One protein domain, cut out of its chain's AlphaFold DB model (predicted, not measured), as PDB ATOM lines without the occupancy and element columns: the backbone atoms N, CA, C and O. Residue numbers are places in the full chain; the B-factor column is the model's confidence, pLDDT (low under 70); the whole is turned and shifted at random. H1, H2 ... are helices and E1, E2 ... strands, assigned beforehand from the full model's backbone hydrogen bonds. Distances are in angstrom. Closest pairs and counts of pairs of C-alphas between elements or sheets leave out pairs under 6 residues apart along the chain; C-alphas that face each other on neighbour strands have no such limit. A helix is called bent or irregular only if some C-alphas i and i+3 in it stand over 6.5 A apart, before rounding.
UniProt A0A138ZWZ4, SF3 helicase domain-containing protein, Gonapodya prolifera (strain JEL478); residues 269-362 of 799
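What this domain is: This is residues 269 to 362 of the 799 residues of the protein "SF3 helicase domain-containing protein" of Gonapodya prolifera (strain JEL478) (UniProt A0A138ZWZ4). Look for one strongly twisted antiparallel sheet of five strands, with two helices packed on it: H1, sharply kinked, covers the E1 and E2 part, while H2 sits by E5 and E4 and packs on H1. The strand E3, with the loops before and after it, lies off the sheet at one end of the long axis, and the first turn of H1 lies at the other. The printed part has 94 residues with two named helices and six named strands, in the order H1 E1 E2 E3 E4 E5 E6 H2; the sheet's order is E1 - E2 - E4 - E5 - E6. The class is mixed, helices and strands, and the whole is compact and rounded, with a radius of gyration of the C-alphas of 11.9 A and spans of 33 by 24 by 21 A.

Where its parts are: Find C-alpha 327 at (312.976, 240.590, 130.830); from there E4, residues 327 to 331, runs 13.7 A. E5 is residues 337 to 341, 13.4 A long, and E6 is residues 345 to 348. Look next for E2 at residues 304 to 307 and E1 at residues 298 to 301. E3, residues 316 to 320, pairs with no named strand. H1, residues 269 to 289, begins at C-alpha 269 at (308.207, 261.706, 125.459) and spans 23.9 A. H2, residues 351 to 360, spans 14.3 A and ends at C-alpha 360 at (300.927, 252.335, 138.945).

How they stand to each other: Begin with the inner strands E4 and E5, a hairpin, where N 328 and O 340 are 2.9 A apart, within hydrogen-bond range. E5 and E6 form another hairpin, with N 339 and O 347 at 2.8 A; E4, E5 and E6 make a meander, each strand the antiparallel neighbour of the one before. On the other side of E4, N 305 of E2 and O 329 are 2.8 A apart. The hairpin of E1 and E2 has N 299 and O 306 at 2.9 A. H1 and H2 with this sheet make two layers, helices on one face of a sheet. H1 is over E1 and E2 at a height over the sheet of 8.3 A; its closest C-alphas to E1 are those of Gln 276 and Val 300, 6.2 A. H1 has a kink of 101 degrees near residue 281 and is irregular, with C-alphas 281 and 284 8.2 A apart. H2 is on the sheet, its closest C-alphas to E5 being those of Ala 354 and Val 337, 5.1 A. H1 and H2 touch, about perpendicular at 74 degrees, closest at the C-alphas of Leu 286 and Ala 360, 5.2 A. Every O i to N i+4 pair in H2 is within hydrogen-bond range, against 12 of 17 in H1. E3 is apart from E2 and E4, among others.

The domain as a whole: Look to Thr 270 and Asp 318 for the two C-alphas farthest apart, 34.1 A. The printed part has no cut, and no link is long. The mean pLDDT of the printed part is 88.6; residues 269 and 272 are under 70.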
ATOM      1  N   SER A 269     307.521 260.768 124.559       66.12
ATOM      2  CA  SER A 269     308.207 261.706 125.459       66.12
ATOM      3  C   SER A 269     307.388 262.081 126.700       66.12
ATOM      4  O   SER A 269     307.955 262.197 127.783       66.12
ATOM      5  N   THR A 270     306.063 262.233 126.584       72.75
ATOM      6  CA  THR A 270     305.184 262.439 127.744       72.75
ATOM      7  C   THR A 270     305.197 261.216 128.657       72.75
ATOM      8  O   THR A 270     305.377 261.379 129.858       72.75
ATOM      9  N   ILE A 271     305.080 260.005 128.099       70.94
ATOM     10  CA  ILE A 271     305.112 258.759 128.879       70.94
ATOM     11  C   ILE A 271     306.457 258.621 129.608       70.94
ATOM     12  O   ILE A 271     306.462 258.438 130.822       70.94
ATOM     13  N   ALA A 272     307.583 258.781 128.905       69.38
ATOM     14  CA  ALA A 272     308.922 258.684 129.493       69.38
ATOM     15  C   ALA A 272     309.134 259.669 130.658       69.38
ATOM     16  O   ALA A 272     309.548 259.266 131.745       69.38
ATOM     17  N   ASN A 273     308.771 260.941 130.464       71.31
ATOM     18  CA  ASN A 273     308.879 261.960 131.508       71.31
ATOM     19  C   ASN A 273     307.970 261.658 132.712       71.31
ATOM     20  O   ASN A 273     308.349 261.935 133.847       71.31
ATOM     21  N   THR A 274     306.774 261.099 132.503       78.12
ATOM     22  CA  THR A 274     305.894 260.701 133.613       78.12
ATOM     23  C   THR A 274     306.464 259.505 134.379       78.12
ATOM     24  O   THR A 274     306.505 259.547 135.606       78.12
ATOM     25  N   LEU A 275     306.970 258.482 133.680       76.69
ATOM     26  CA  LEU A 275     307.573 257.295 134.296       76.69
ATOM     27  C   LEU A 275     308.780 257.650 135.164       76.69
ATOM     28  O   LEU A 275     308.858 257.218 136.313       76.69
ATOM     29  N   GLN A 276     309.693 258.468 134.638       81.38
ATOM     30  CA  GLN A 276     310.935 258.819 135.324       81.38
ATOM     31  C   GLN A 276     310.710 259.650 136.600       81.38
ATOM     32  O   GLN A 276     311.532 259.595 137.509       81.38
ATOM     33  N   ASN A 277     309.588 260.376 136.690       78.56
ATOM     34  CA  ASN A 277     309.217 261.158 137.872       78.56
ATOM     35  C   ASN A 277     308.346 260.380 138.876       78.56
ATOM     36  O   ASN A 277     308.499 260.573 140.079       78.56
ATOM     37  N   ASN A 278     307.435 259.518 138.407       78.94
ATOM     38  CA  ASN A 278     306.414 258.902 139.266       78.94
ATOM     39  C   ASN A 278     306.742 257.471 139.710       78.94
ATOM     40  O   ASN A 278     306.340 257.072 140.803       78.94
ATOM     41  N   LEU A 279     307.443 256.678 138.888       82.25
ATOM     42  CA  LEU A 279     307.636 255.254 139.179       82.25
ATOM     43  C   LEU A 279     308.391 254.974 140.494       82.25
ATOM     44  O   LEU A 279     307.936 254.083 141.212       82.25
ATOM     45  N   PRO A 280     309.440 255.733 140.889       78.44
ATOM     46  CA  PRO A 280     310.152 255.499 142.152       78.44
ATOM     47  C   PRO A 280     309.281 255.590 143.420       78.44
ATOM     48  O   PRO A 280     309.682 255.099 144.469       78.44
ATOM     49  N   GLY A 281     308.095 256.210 143.348       78.88
ATOM     50  CA  GLY A 281     307.123 256.233 144.448       78.88
ATOM     51  C   GLY A 281     306.123 255.068 144.442       78.88
ATOM     52  O   GLY A 281     305.493 254.804 145.465       78.88
ATOM     53  N   ASN A 282     305.983 254.360 143.316       87.06
ATOM     54  CA  ASN A 282     304.876 253.435 143.047       87.06
ATOM     55  C   ASN A 282     305.317 251.995 142.711       87.06
ATOM     56  O   ASN A 282     304.466 251.164 142.392       87.06
ATOM     57  N   GLU A 283     306.612 251.670 142.794       90.00
ATOM     58  CA  GLU A 283     307.166 250.354 142.413       90.00
ATOM     59  C   GLU A 283     306.406 249.175 143.045       90.00
ATOM     60  O   GLU A 283     306.055 248.221 142.356       90.00
ATOM     61  N   ARG A 284     306.050 249.276 144.335       88.06
ATOM     62  CA  ARG A 284     305.270 248.247 145.050       88.06
ATOM     63  C   ARG A 284     303.920 247.947 144.400       88.06
ATOM     64  O   ARG A 284     303.525 246.786 144.354       88.06
ATOM     65  N   LEU A 285     303.225 248.976 143.910       84.94
ATOM     66  CA  LEU A 285     301.932 248.821 143.246       84.94
ATOM     67  C   LEU A 285     302.110 248.184 141.862       84.94
ATOM     68  O   LEU A 285     301.327 247.318 141.491       84.94
ATOM     69  N   LEU A 286     303.169 248.546 141.128       92.81
ATOM     70  CA  LEU A 286     303.500 247.891 139.858       92.81
ATOM     71  C   LEU A 286     303.808 246.397 140.060       92.81
ATOM     72  O   LEU A 286     303.283 245.565 139.324       92.81
ATOM     73  N   ASN A 287     304.604 246.060 141.077       93.94
ATOM     74  CA  ASN A 287     304.982 244.679 141.396       93.94
ATOM     75  C   ASN A 287     303.766 243.812 141.750       93.94
ATOM     76  O   ASN A 287     303.685 242.666 141.313       93.94
ATOM     77  N   GLN A 288     302.808 244.374 142.499       91.69
ATOM     78  CA  GLN A 288     301.537 243.716 142.817       91.69
ATOM     79  C   GLN A 288     300.706 243.426 141.566       91.69
ATOM     80  O   GLN A 288     300.192 242.321 141.439       91.69
ATOM     81  N   VAL A 289     300.593 244.388 140.643       90.00
ATOM     82  CA  VAL A 289     299.791 244.230 139.418       90.00
ATOM     83  C   VAL A 289     300.317 243.091 138.555       90.00
ATOM     84  O   VAL A 289     299.572 242.186 138.214       90.00
ATOM     85  N   ILE A 290     301.610 243.098 138.235       91.62
ATOM     86  CA  ILE A 290     302.181 242.102 137.316       91.62
ATOM     87  C   ILE A 290     302.583 240.790 138.012       91.62
ATOM     88  O   ILE A 290     303.223 239.937 137.394       91.62
ATOM     89  N   SER A 291     302.217 240.641 139.291       92.31
ATOM     90  CA  SER A 291     302.476 239.473 140.137       92.31
ATOM     91  C   SER A 291     303.950 239.046 140.164       92.31
ATOM     92  O   SER A 291     304.275 237.926 139.790       92.31
ATOM     93  N   ILE A 292     304.839 239.944 140.606       91.69
ATOM     94  CA  ILE A 292     306.262 239.651 140.883       91.69
ATOM     95  C   ILE A 292     306.648 240.083 142.317       91.69
ATOM     96  O   ILE A 292     305.856 240.768 142.974       91.69
ATOM     97  N   PRO A 293     307.851 239.745 142.837       93.25
ATOM     98  CA  PRO A 293     308.264 240.107 144.193       93.25
ATOM     99  C   PRO A 293     308.128 241.605 144.484       93.25
ATOM    100  O   PRO A 293     308.563 242.458 143.705       93.25
ATOM    101  N   THR A 294     307.503 241.930 145.617       90.12
ATOM    102  CA  THR A 294     307.083 243.297 145.971       90.12
ATOM    103  C   THR A 294     308.244 244.253 146.241       90.12
ATOM    104  O   THR A 294     308.046 245.468 146.186       90.12
ATOM    105  N   ASP A 295     309.443 243.722 146.469       90.38
ATOM    106  CA  ASP A 295     310.725 244.414 146.611       90.38
ATOM    107  C   ASP A 295     311.473 244.624 145.277       90.38
ATOM    108  O   ASP A 295     312.612 245.094 145.277       90.38
ATOM    109  N   THR A 296     310.857 244.314 144.129       92.38
ATOM    110  CA  THR A 296     311.463 244.578 142.814       92.38
ATOM    111  C   THR A 296     311.577 246.083 142.535       92.38
ATOM    112  O   THR A 296     310.572 246.792 142.499       92.38
ATOM    113  N   CYS A 297     312.794 246.558 142.266       93.19
ATOM    114  CA  CYS A 297     313.090 247.928 141.842       93.19
ATOM    115  C   CYS A 297     313.295 248.009 140.324       93.19
ATOM    116  O   CYS A 297     313.867 247.098 139.714       93.19
ATOM    117  N   TRP A 298     312.918 249.129 139.714       94.25
ATOM    118  CA  TRP A 298     312.843 249.297 138.264       94.25
ATOM    119  C   TRP A 298     313.787 250.377 137.731       94.25
ATOM    120  O   TRP A 298     313.816 251.508 138.206       94.25
ATOM    121  N   SER A 299     314.507 250.061 136.652       91.38
ATOM    122  CA  SER A 299     315.195 251.064 135.836       91.38
ATOM    123  C   SER A 299     314.319 251.464 134.650       91.38
ATOM    124  O   SER A 299     313.890 250.598 133.878       91.38
ATOM    125  N   VAL A 300     314.091 252.771 134.499       91.12
ATOM    126  CA  VAL A 300     313.293 253.379 133.424       91.12
ATOM    127  C   VAL A 300     314.204 253.810 132.272       91.12
ATOM    128  O   VAL A 300     315.089 254.641 132.458       91.12
ATOM    129  N   GLU A 301     313.958 253.291 131.069       85.94
ATOM    130  CA  GLU A 301     314.629 253.687 129.823       85.94
ATOM    131  C   GLU A 301     313.560 254.092 128.792       85.94
ATOM    132  O   GLU A 301     313.055 253.272 128.024       85.94
ATOM    133  N   GLY A 302     313.154 255.364 128.789       89.88
ATOM    134  CA  GLY A 302     312.054 255.830 127.937       89.88
ATOM    135  C   GLY A 302     310.715 255.221 128.369       89.88
ATOM    136  O   GLY A 302     310.231 255.516 129.455       89.88
ATOM    137  N   THR A 303     310.115 254.373 127.529       89.62
ATOM    138  CA  THR A 303     308.883 253.614 127.847       89.62
ATOM    139  C   THR A 303     309.140 252.178 128.314       89.62
ATOM    140  O   THR A 303     308.192 251.427 128.554       89.62
ATOM    141  N   LYS A 304     310.412 251.781 128.427       93.12
ATOM    142  CA  LYS A 304     310.838 250.453 128.866       93.12
ATOM    143  C   LYS A 304     311.115 250.461 130.366       93.12
ATOM    144  O   LYS A 304     311.910 251.268 130.849       93.12
ATOM    145  N   LEU A 305     310.514 249.518 131.083       94.25
ATOM    146  CA  LEU A 305     310.799 249.241 132.487       94.25
ATOM    147  C   LEU A 305     311.555 247.918 132.580       94.25
ATOM    148  O   LEU A 305     311.051 246.879 132.153       94.25
ATOM    149  N   THR A 306     312.767 247.946 133.128       94.81
ATOM    150  CA  THR A 306     313.568 246.733 133.367       94.81
ATOM    151  C   THR A 306     313.674 246.509 134.875       94.81
ATOM    152  O   THR A 306     314.102 247.437 135.565       94.81
ATOM    153  N   PRO A 307     313.304 245.333 135.412       94.25
ATOM    154  CA  PRO A 307     313.554 245.028 136.812       94.25
ATOM    155  C   PRO A 307     315.070 244.940 137.040       94.25
ATOM    156  O   PRO A 307     315.817 244.431 136.206       94.25
ATOM    157  N   THR A 308     315.550 245.467 138.161       93.88
ATOM    158  CA  THR A 308     316.994 245.555 138.445       93.88
ATOM    159  C   THR A 308     317.489 244.413 139.334       93.88
ATOM    160  O   THR A 308     318.632 243.973 139.185       93.88
ATOM    161  N   ASN A 309     316.616 243.888 140.198       92.81
ATOM    162  CA  ASN A 309     316.890 242.871 141.219       92.81
ATOM    163  C   ASN A 309     316.003 241.606 141.131       92.81
ATOM    164  O   ASN A 309     316.253 240.660 141.874       92.81
ATOM    165  N   CYS A 310     315.017 241.540 140.227       89.44
ATOM    166  CA  CYS A 310     314.176 240.348 140.044       89.44
ATOM    167  C   CYS A 310     314.774 239.368 139.021       89.44
ATOM    168  O   CYS A 310     315.319 239.792 138.004       89.44
ATOM    169  N   LEU A 311     314.655 238.059 139.276       93.19
ATOM    170  CA  LEU A 311     315.061 236.970 138.368       93.19
ATOM    171  C   LEU A 311     313.868 236.245 137.717       93.19
ATOM    172  O   LEU A 311     314.063 235.436 136.810       93.19
ATOM    173  N   GLU A 312     312.646 236.523 138.164       95.69
ATOM    174  CA  GLU A 312     311.418 235.880 137.692       95.69
ATOM    175  C   GLU A 312     311.026 236.402 136.307       95.69
ATOM    176  O   GLU A 312     311.118 237.599 136.017       95.69
ATOM    177  N   CYS A 313     310.652 235.512 135.393       94.56
ATOM    178  CA  CYS A 313     310.345 235.883 134.020       94.56
ATOM    179  C   CYS A 313     308.963 236.544 133.899       94.56
ATOM    180  O   CYS A 313     307.938 235.878 134.001       94.56
ATOM    181  N   LEU A 314     308.928 237.827 133.510       94.81
ATOM    182  CA  LEU A 314     307.686 238.581 133.240       94.81
ATOM    183  C   LEU A 314     306.759 237.940 132.179       94.81
ATOM    184  O   LEU A 314     305.590 238.312 132.052       94.81
ATOM    185  N   VAL A 315     307.278 236.996 131.391       95.19
ATOM    186  CA  VAL A 315     306.562 236.274 130.326       95.19
ATOM    187  C   VAL A 315     306.125 234.868 130.764       95.19
ATOM    188  O   VAL A 315     305.101 234.393 130.286       95.19
ATOM    189  N   ASN A 316     306.861 234.227 131.676       94.62
ATOM    190  CA  ASN A 316     306.626 232.864 132.158       94.62
ATOM    191  C   ASN A 316     306.942 232.800 133.664       94.62
ATOM    192  O   ASN A 316     308.071 232.490 134.035       94.62
ATOM    193  N   GLN A 317     305.970 233.139 134.514       89.50
ATOM    194  CA  GLN A 317     306.166 233.327 135.963       89.50
ATOM    195  C   GLN A 317     306.721 232.073 136.676       89.50
ATOM    196  O   GLN A 317     307.477 232.196 137.634       89.50
ATOM    197  N   ASP A 318     306.491 230.871 136.135       92.75
ATOM    198  CA  ASP A 318     307.071 229.620 136.649       92.75
ATOM    199  C   ASP A 318     308.596 229.479 136.407       92.75
ATOM    200  O   ASP A 318     309.208 228.493 136.829       92.75
ATOM    201  N   HIS A 319     309.243 230.430 135.714       94.88
ATOM    202  CA  HIS A 319     310.659 230.354 135.347       94.88
ATOM    203  C   HIS A 319     311.531 231.475 135.937       94.88
ATOM    204  O   HIS A 319     311.320 232.668 135.710       94.88
ATOM    205  N   MET A 320     312.621 231.058 136.586       94.88
ATOM    206  CA  MET A 320     313.657 231.919 137.165       94.88
ATOM    207  C   MET A 320     314.931 231.918 136.312       94.88
ATOM    208  O   MET A 320     315.536 230.873 136.078       94.88
ATOM    209  N   HIS A 321     315.378 233.098 135.891       92.56
ATOM    210  CA  HIS A 321     316.597 233.281 135.105       92.56
ATOM    211  C   HIS A 321     317.859 233.432 135.969       92.56
ATOM    212  O   HIS A 321     317.812 233.668 137.173       92.56
ATOM    213  N   SER A 322     319.028 233.328 135.332       91.06
ATOM    214  CA  SER A 322     320.348 233.490 135.965       91.06
ATOM    215  C   SER A 322     320.878 234.935 135.987       91.06
ATOM    216  O   SER A 322     321.991 235.175 136.451       91.06
ATOM    217  N   SER A 323     320.109 235.896 135.469       90.50
ATOM    218  CA  SER A 323     320.452 237.319 135.343       90.50
ATOM    219  C   SER A 323     319.183 238.150 135.487       90.50
ATOM    220  O   SER A 323     318.153 237.716 134.989       90.50
ATOM    221  N   THR A 324     319.256 239.333 136.105       86.31
ATOM    222  CA  THR A 324     318.088 240.209 136.340       86.31
ATOM    223  C   THR A 324     317.667 241.022 135.113       86.31
ATOM    224  O   THR A 324     316.551 241.526 135.041       86.31
ATOM    225  N   LYS A 325     318.537 241.122 134.098       87.75
ATOM    226  CA  LYS A 325     318.252 241.800 132.818       87.75
ATOM    227  C   LYS A 325     317.713 240.839 131.747       87.75
ATOM    228  O   LYS A 325     318.031 240.978 130.569       87.75
ATOM    229  N   HIS A 326     316.948 239.824 132.150       88.81
ATOM    230  CA  HIS A 326     316.361 238.804 131.266       88.81
ATOM    231  C   HIS A 326     315.020 239.215 130.653       88.81
ATOM    232  O   HIS A 326     314.631 238.647 129.631       88.81
ATOM    233  N   SER A 327     314.298 240.149 131.279       94.56
ATOM    234  CA  SER A 327     312.976 240.590 130.830       94.56
ATOM    235  C   SER A 327     312.725 242.085 131.064       94.56
ATOM    236  O   SER A 327     313.494 242.761 131.745       94.56
ATOM    237  N   SER A 328     311.702 242.648 130.420       96.38
ATOM    238  CA  SER A 328     311.296 244.057 130.553       96.38
ATOM    239  C   SER A 328     309.818 244.241 130.196       96.38
ATOM    240  O   SER A 328     309.297 243.500 129.360       96.38
ATOM    241  N   LEU A 329     309.167 245.256 130.766       96.12
ATOM    242  CA  LEU A 329     307.875 245.761 130.296       96.12
ATOM    243  C   LEU A 329     308.077 246.912 129.307       96.12
ATOM    244  O   LEU A 329     308.971 247.740 129.487       96.12
ATOM    245  N   TYR A 330     307.203 247.008 128.310       93.12
ATOM    246  CA  TYR A 330     307.124 248.126 127.370       93.12
ATOM    247  C   TYR A 330     305.719 248.729 127.418       93.12
ATOM    248  O   TYR A 330     304.745 248.035 127.117       93.12
ATOM    249  N   LEU A 331     305.618 250.006 127.799       91.88
ATOM    250  CA  LEU A 331     304.358 250.755 127.839       91.88
ATOM    251  C   LEU A 331     304.122 251.468 126.504       91.88
ATOM    252  O   LEU A 331     304.862 252.386 126.142       91.88
ATOM    253  N   ASN A 332     303.087 251.070 125.769       85.31
ATOM    254  CA  ASN A 332     302.829 251.606 124.436       85.31
ATOM    255  C   ASN A 332     301.874 252.819 124.472       85.31
ATOM    256  O   ASN A 332     300.966 252.870 125.305       85.31
ATOM    257  N   PRO A 333     301.989 253.780 123.532       78.44
ATOM    258  CA  PRO A 333     301.049 254.903 123.414       78.44
ATOM    259  C   PRO A 333     299.575 254.502 123.232       78.44
ATOM    260  O   PRO A 333     298.683 255.251 123.630       78.44
ATOM    261  N   ASN A 334     299.307 253.315 122.674       78.75
ATOM    262  CA  ASN A 334     297.962 252.742 122.542       78.75
ATOM    263  C   ASN A 334     297.456 252.032 123.818       78.75
ATOM    264  O   ASN A 334     296.393 251.419 123.780       78.75
ATOM    265  N   ARG A 335     298.169 252.166 124.948       80.75
ATOM    266  CA  ARG A 335     297.820 251.651 126.287       80.75
ATOM    267  C   ARG A 335     297.963 250.139 126.482       80.75
ATOM    268  O   ARG A 335     297.572 249.642 127.535       80.75
ATOM    269  N   SER A 336     298.519 249.407 125.513       89.75
ATOM    270  CA  SER A 336     298.935 248.024 125.755       89.75
ATOM    271  C   SER A 336     300.283 247.987 126.471       89.75
ATOM    272  O   SER A 336     301.159 248.823 126.227       89.75
ATOM    273  N   VAL A 337     300.462 246.988 127.330       94.38
ATOM    274  CA  VAL A 337     301.739 246.709 127.988       94.38
ATOM    275  C   VAL A 337     302.230 245.351 127.512       94.38
ATOM    276  O   VAL A 337     301.491 244.370 127.555       94.38
ATOM    277  N   LYS A 338     303.476 245.293 127.040       96.31
ATOM    278  CA  LYS A 338     304.107 244.047 126.587       96.31
ATOM    279  C   LYS A 338     305.220 243.649 127.542       96.31
ATOM    280  O   LYS A 338     306.175 244.407 127.708       96.31
ATOM    281  N   ALA A 339     305.124 242.460 128.125       95.75
ATOM    282  CA  ALA A 339     306.262 241.790 128.730       95.75
ATOM    283  C   ALA A 339     307.106 241.145 127.624       95.75
ATOM    284  O   ALA A 339     306.589 240.473 126.734       95.75
ATOM    285  N   ASN A 340     308.418 241.332 127.681       95.19
ATOM    286  CA  ASN A 340     309.373 240.696 126.781       95.19
ATOM    287  C   ASN A 340     310.444 240.001 127.621       95.19
ATOM    288  O   ASN A 340     310.952 240.597 128.566       95.19
ATOM    289  N   CYS A 341     310.799 238.768 127.277       95.06
ATOM    290  CA  CYS A 341     311.886 238.010 127.866       95.06
ATOM    291  C   CYS A 341     312.772 237.428 126.765       95.06
ATOM    292  O   CYS A 341     312.287 236.783 125.838       95.06
ATOM    293  N   PHE A 342     314.089 237.566 126.926       89.50
ATOM    294  CA  PHE A 342     315.071 237.093 125.951       89.50
ATOM    295  C   PHE A 342     314.956 235.590 125.620       89.50
ATOM    296  O   PHE A 342     315.260 235.191 124.501       89.50
ATOM    297  N   SER A 343     314.513 234.756 126.568       91.69
ATOM    298  CA  SER A 343     314.373 233.302 126.368       91.69
ATOM    299  C   SER A 343     312.943 232.829 126.098       91.69
ATOM    300  O   SER A 343     312.774 231.745 125.553       91.69
ATOM    301  N   HIS A 344     311.930 233.604 126.498       93.75
ATOM    302  CA  HIS A 344     310.518 233.192 126.450       93.75
ATOM    303  C   HIS A 344     309.675 233.996 125.445       93.75
ATOM    304  O   HIS A 344     308.481 233.749 125.309       93.75
ATOM    305  N   GLY A 345     310.281 234.939 124.716       92.81
ATOM    306  CA  GLY A 345     309.593 235.763 123.726       92.81
ATOM    307  C   GLY A 345     308.787 236.890 124.370       92.81
ATOM    308  O   GLY A 345     309.209 237.477 125.364       92.81
ATOM    309  N   THR A 346     307.632 237.219 123.797       93.69
ATOM    310  CA  THR A 346     306.776 238.327 124.247       93.69
ATOM    311  C   THR A 346     305.399 237.844 124.678       93.69
ATOM    312  O   THR A 346     304.764 237.090 123.943       93.69
ATOM    313  N   ARG A 347     304.909 238.355 125.810       93.75
ATOM    314  CA  ARG A 347     303.527 238.209 126.285       93.75
ATOM    315  C   ARG A 347     302.890 239.588 126.384       93.75
ATOM    316  O   ARG A 347     303.430 240.479 127.039       93.75
ATOM    317  N   ASP A 348     301.732 239.745 125.765       93.38
ATOM    318  CA  ASP A 348     300.894 240.922 125.973       93.38
ATOM    319  C   ASP A 348     300.150 240.738 127.300       93.38
ATOM    320  O   ASP A 348     299.606 239.661 127.555       93.38
ATOM    321  N   LEU A 349     300.178 241.754 128.164       93.06
ATOM    322  CA  LEU A 349     299.345 241.771 129.366       93.06
ATOM    323  C   LEU A 349     297.889 241.970 128.932       93.06
ATOM    324  O   LEU A 349     297.625 242.663 127.943       93.06
ATOM    325  N   ASP A 350     296.945 241.380 129.666       93.06
ATOM    326  CA  ASP A 350     295.528 241.598 129.391       93.06
ATOM    327  C   ASP A 350     295.118 243.059 129.653       93.06
ATOM    328  O   ASP A 350     295.884 243.887 130.159       93.06
ATOM    329  N   SER A 351     293.891 243.409 129.262       84.81
ATOM    330  CA  SER A 351     293.411 244.787 129.339       84.81
ATOM    331  C   SER A 351     293.307 245.339 130.761       84.81
ATOM    332  O   SER A 351     293.335 246.560 130.914       84.81
ATOM    333  N   ASP A 352     293.186 244.490 131.783       86.81
ATOM    334  CA  ASP A 352     293.144 244.916 133.179       86.81
ATOM    335  C   ASP A 352     294.544 245.015 133.781       86.81
ATOM    336  O   ASP A 352     294.855 246.045 134.383       86.81
ATOM    337  N   ASP A 353     295.434 244.059 133.537       89.50
ATOM    338  CA  ASP A 353     296.830 244.143 133.985       89.50
ATOM    339  C   ASP A 353     297.578 245.305 133.318       89.50
ATOM    340  O   ASP A 353     298.267 246.089 133.986       89.50
ATOM    341  N   ALA A 354     297.383 245.511 132.012       89.38
ATOM    342  CA  ALA A 354     297.898 246.685 131.309       89.38
ATOM    343  C   ALA A 354     297.318 247.987 131.894       89.38
ATOM    344  O   ALA A 354     298.040 248.977 132.060       89.38
ATOM    345  N   ARG A 355     296.028 247.984 132.268       83.69
ATOM    346  CA  ARG A 355     295.347 249.145 132.856       83.69
ATOM    347  C   ARG A 355     295.904 249.512 134.230       83.69
ATOM    348  O   ARG A 355     296.228 250.675 134.479       83.69
ATOM    349  N   HIS A 356     296.061 248.536 135.116       85.19
ATOM    350  CA  HIS A 356     296.619 248.783 136.442       85.19
ATOM    351  C   HIS A 356     298.127 249.090 136.385       85.19
ATOM    352  O   HIS A 356     298.603 249.920 137.158       85.19
ATOM    353  N   THR A 357     298.865 248.543 135.413       89.88
ATOM    354  CA  THR A 357     300.290 248.851 135.190       89.88
ATOM    355  C   THR A 357     300.496 250.325 134.837       89.88
ATOM    356  O   THR A 357     301.313 251.015 135.449       89.88
ATOM    357  N   HIS A 358     299.709 250.855 133.897       85.50
ATOM    358  CA  HIS A 358     299.711 252.281 133.560       85.50
ATOM    359  C   HIS A 358     299.267 253.166 134.746       85.50
ATOM    360  O   HIS A 358     299.836 254.242 134.945       85.50
ATOM    361  N   TYR A 359     298.309 252.715 135.567       83.00
ATOM    362  CA  TYR A 359     297.911 253.421 136.793       83.00
ATOM    363  C   TYR A 359     299.052 253.490 137.823       83.00
ATOM    364  O   TYR A 359     299.356 254.578 138.312       83.00
ATOM    365  N   ALA A 360     299.743 252.374 138.084       83.19
ATOM    366  CA  ALA A 360     300.927 252.335 138.945       83.19
ATOM    367  C   ALA A 360     302.041 253.263 138.430       83.19
ATOM    368  O   ALA A 360     302.689 253.969 139.197       83.19
ATOM    369  N   CYS A 361     302.190 253.374 137.111       84.19
ATOM    370  CA  CYS A 361     303.092 254.327 136.461       84.19
ATOM    371  C   CYS A 361     302.665 255.813 136.575       84.19
ATOM    372  O   CYS A 361     303.348 256.693 136.048       84.19
ATOM    373  N   GLY A 362     301.540 256.122 137.230       75.69
ATOM    374  CA  GLY A 362     301.026 257.484 137.403       75.69
ATOM    375  C   GLY A 362     300.407 258.096 136.138       75.69
ATOM    376  O   GLY A 362     300.280 259.318 136.046       75.69
TER     377      GLY A 362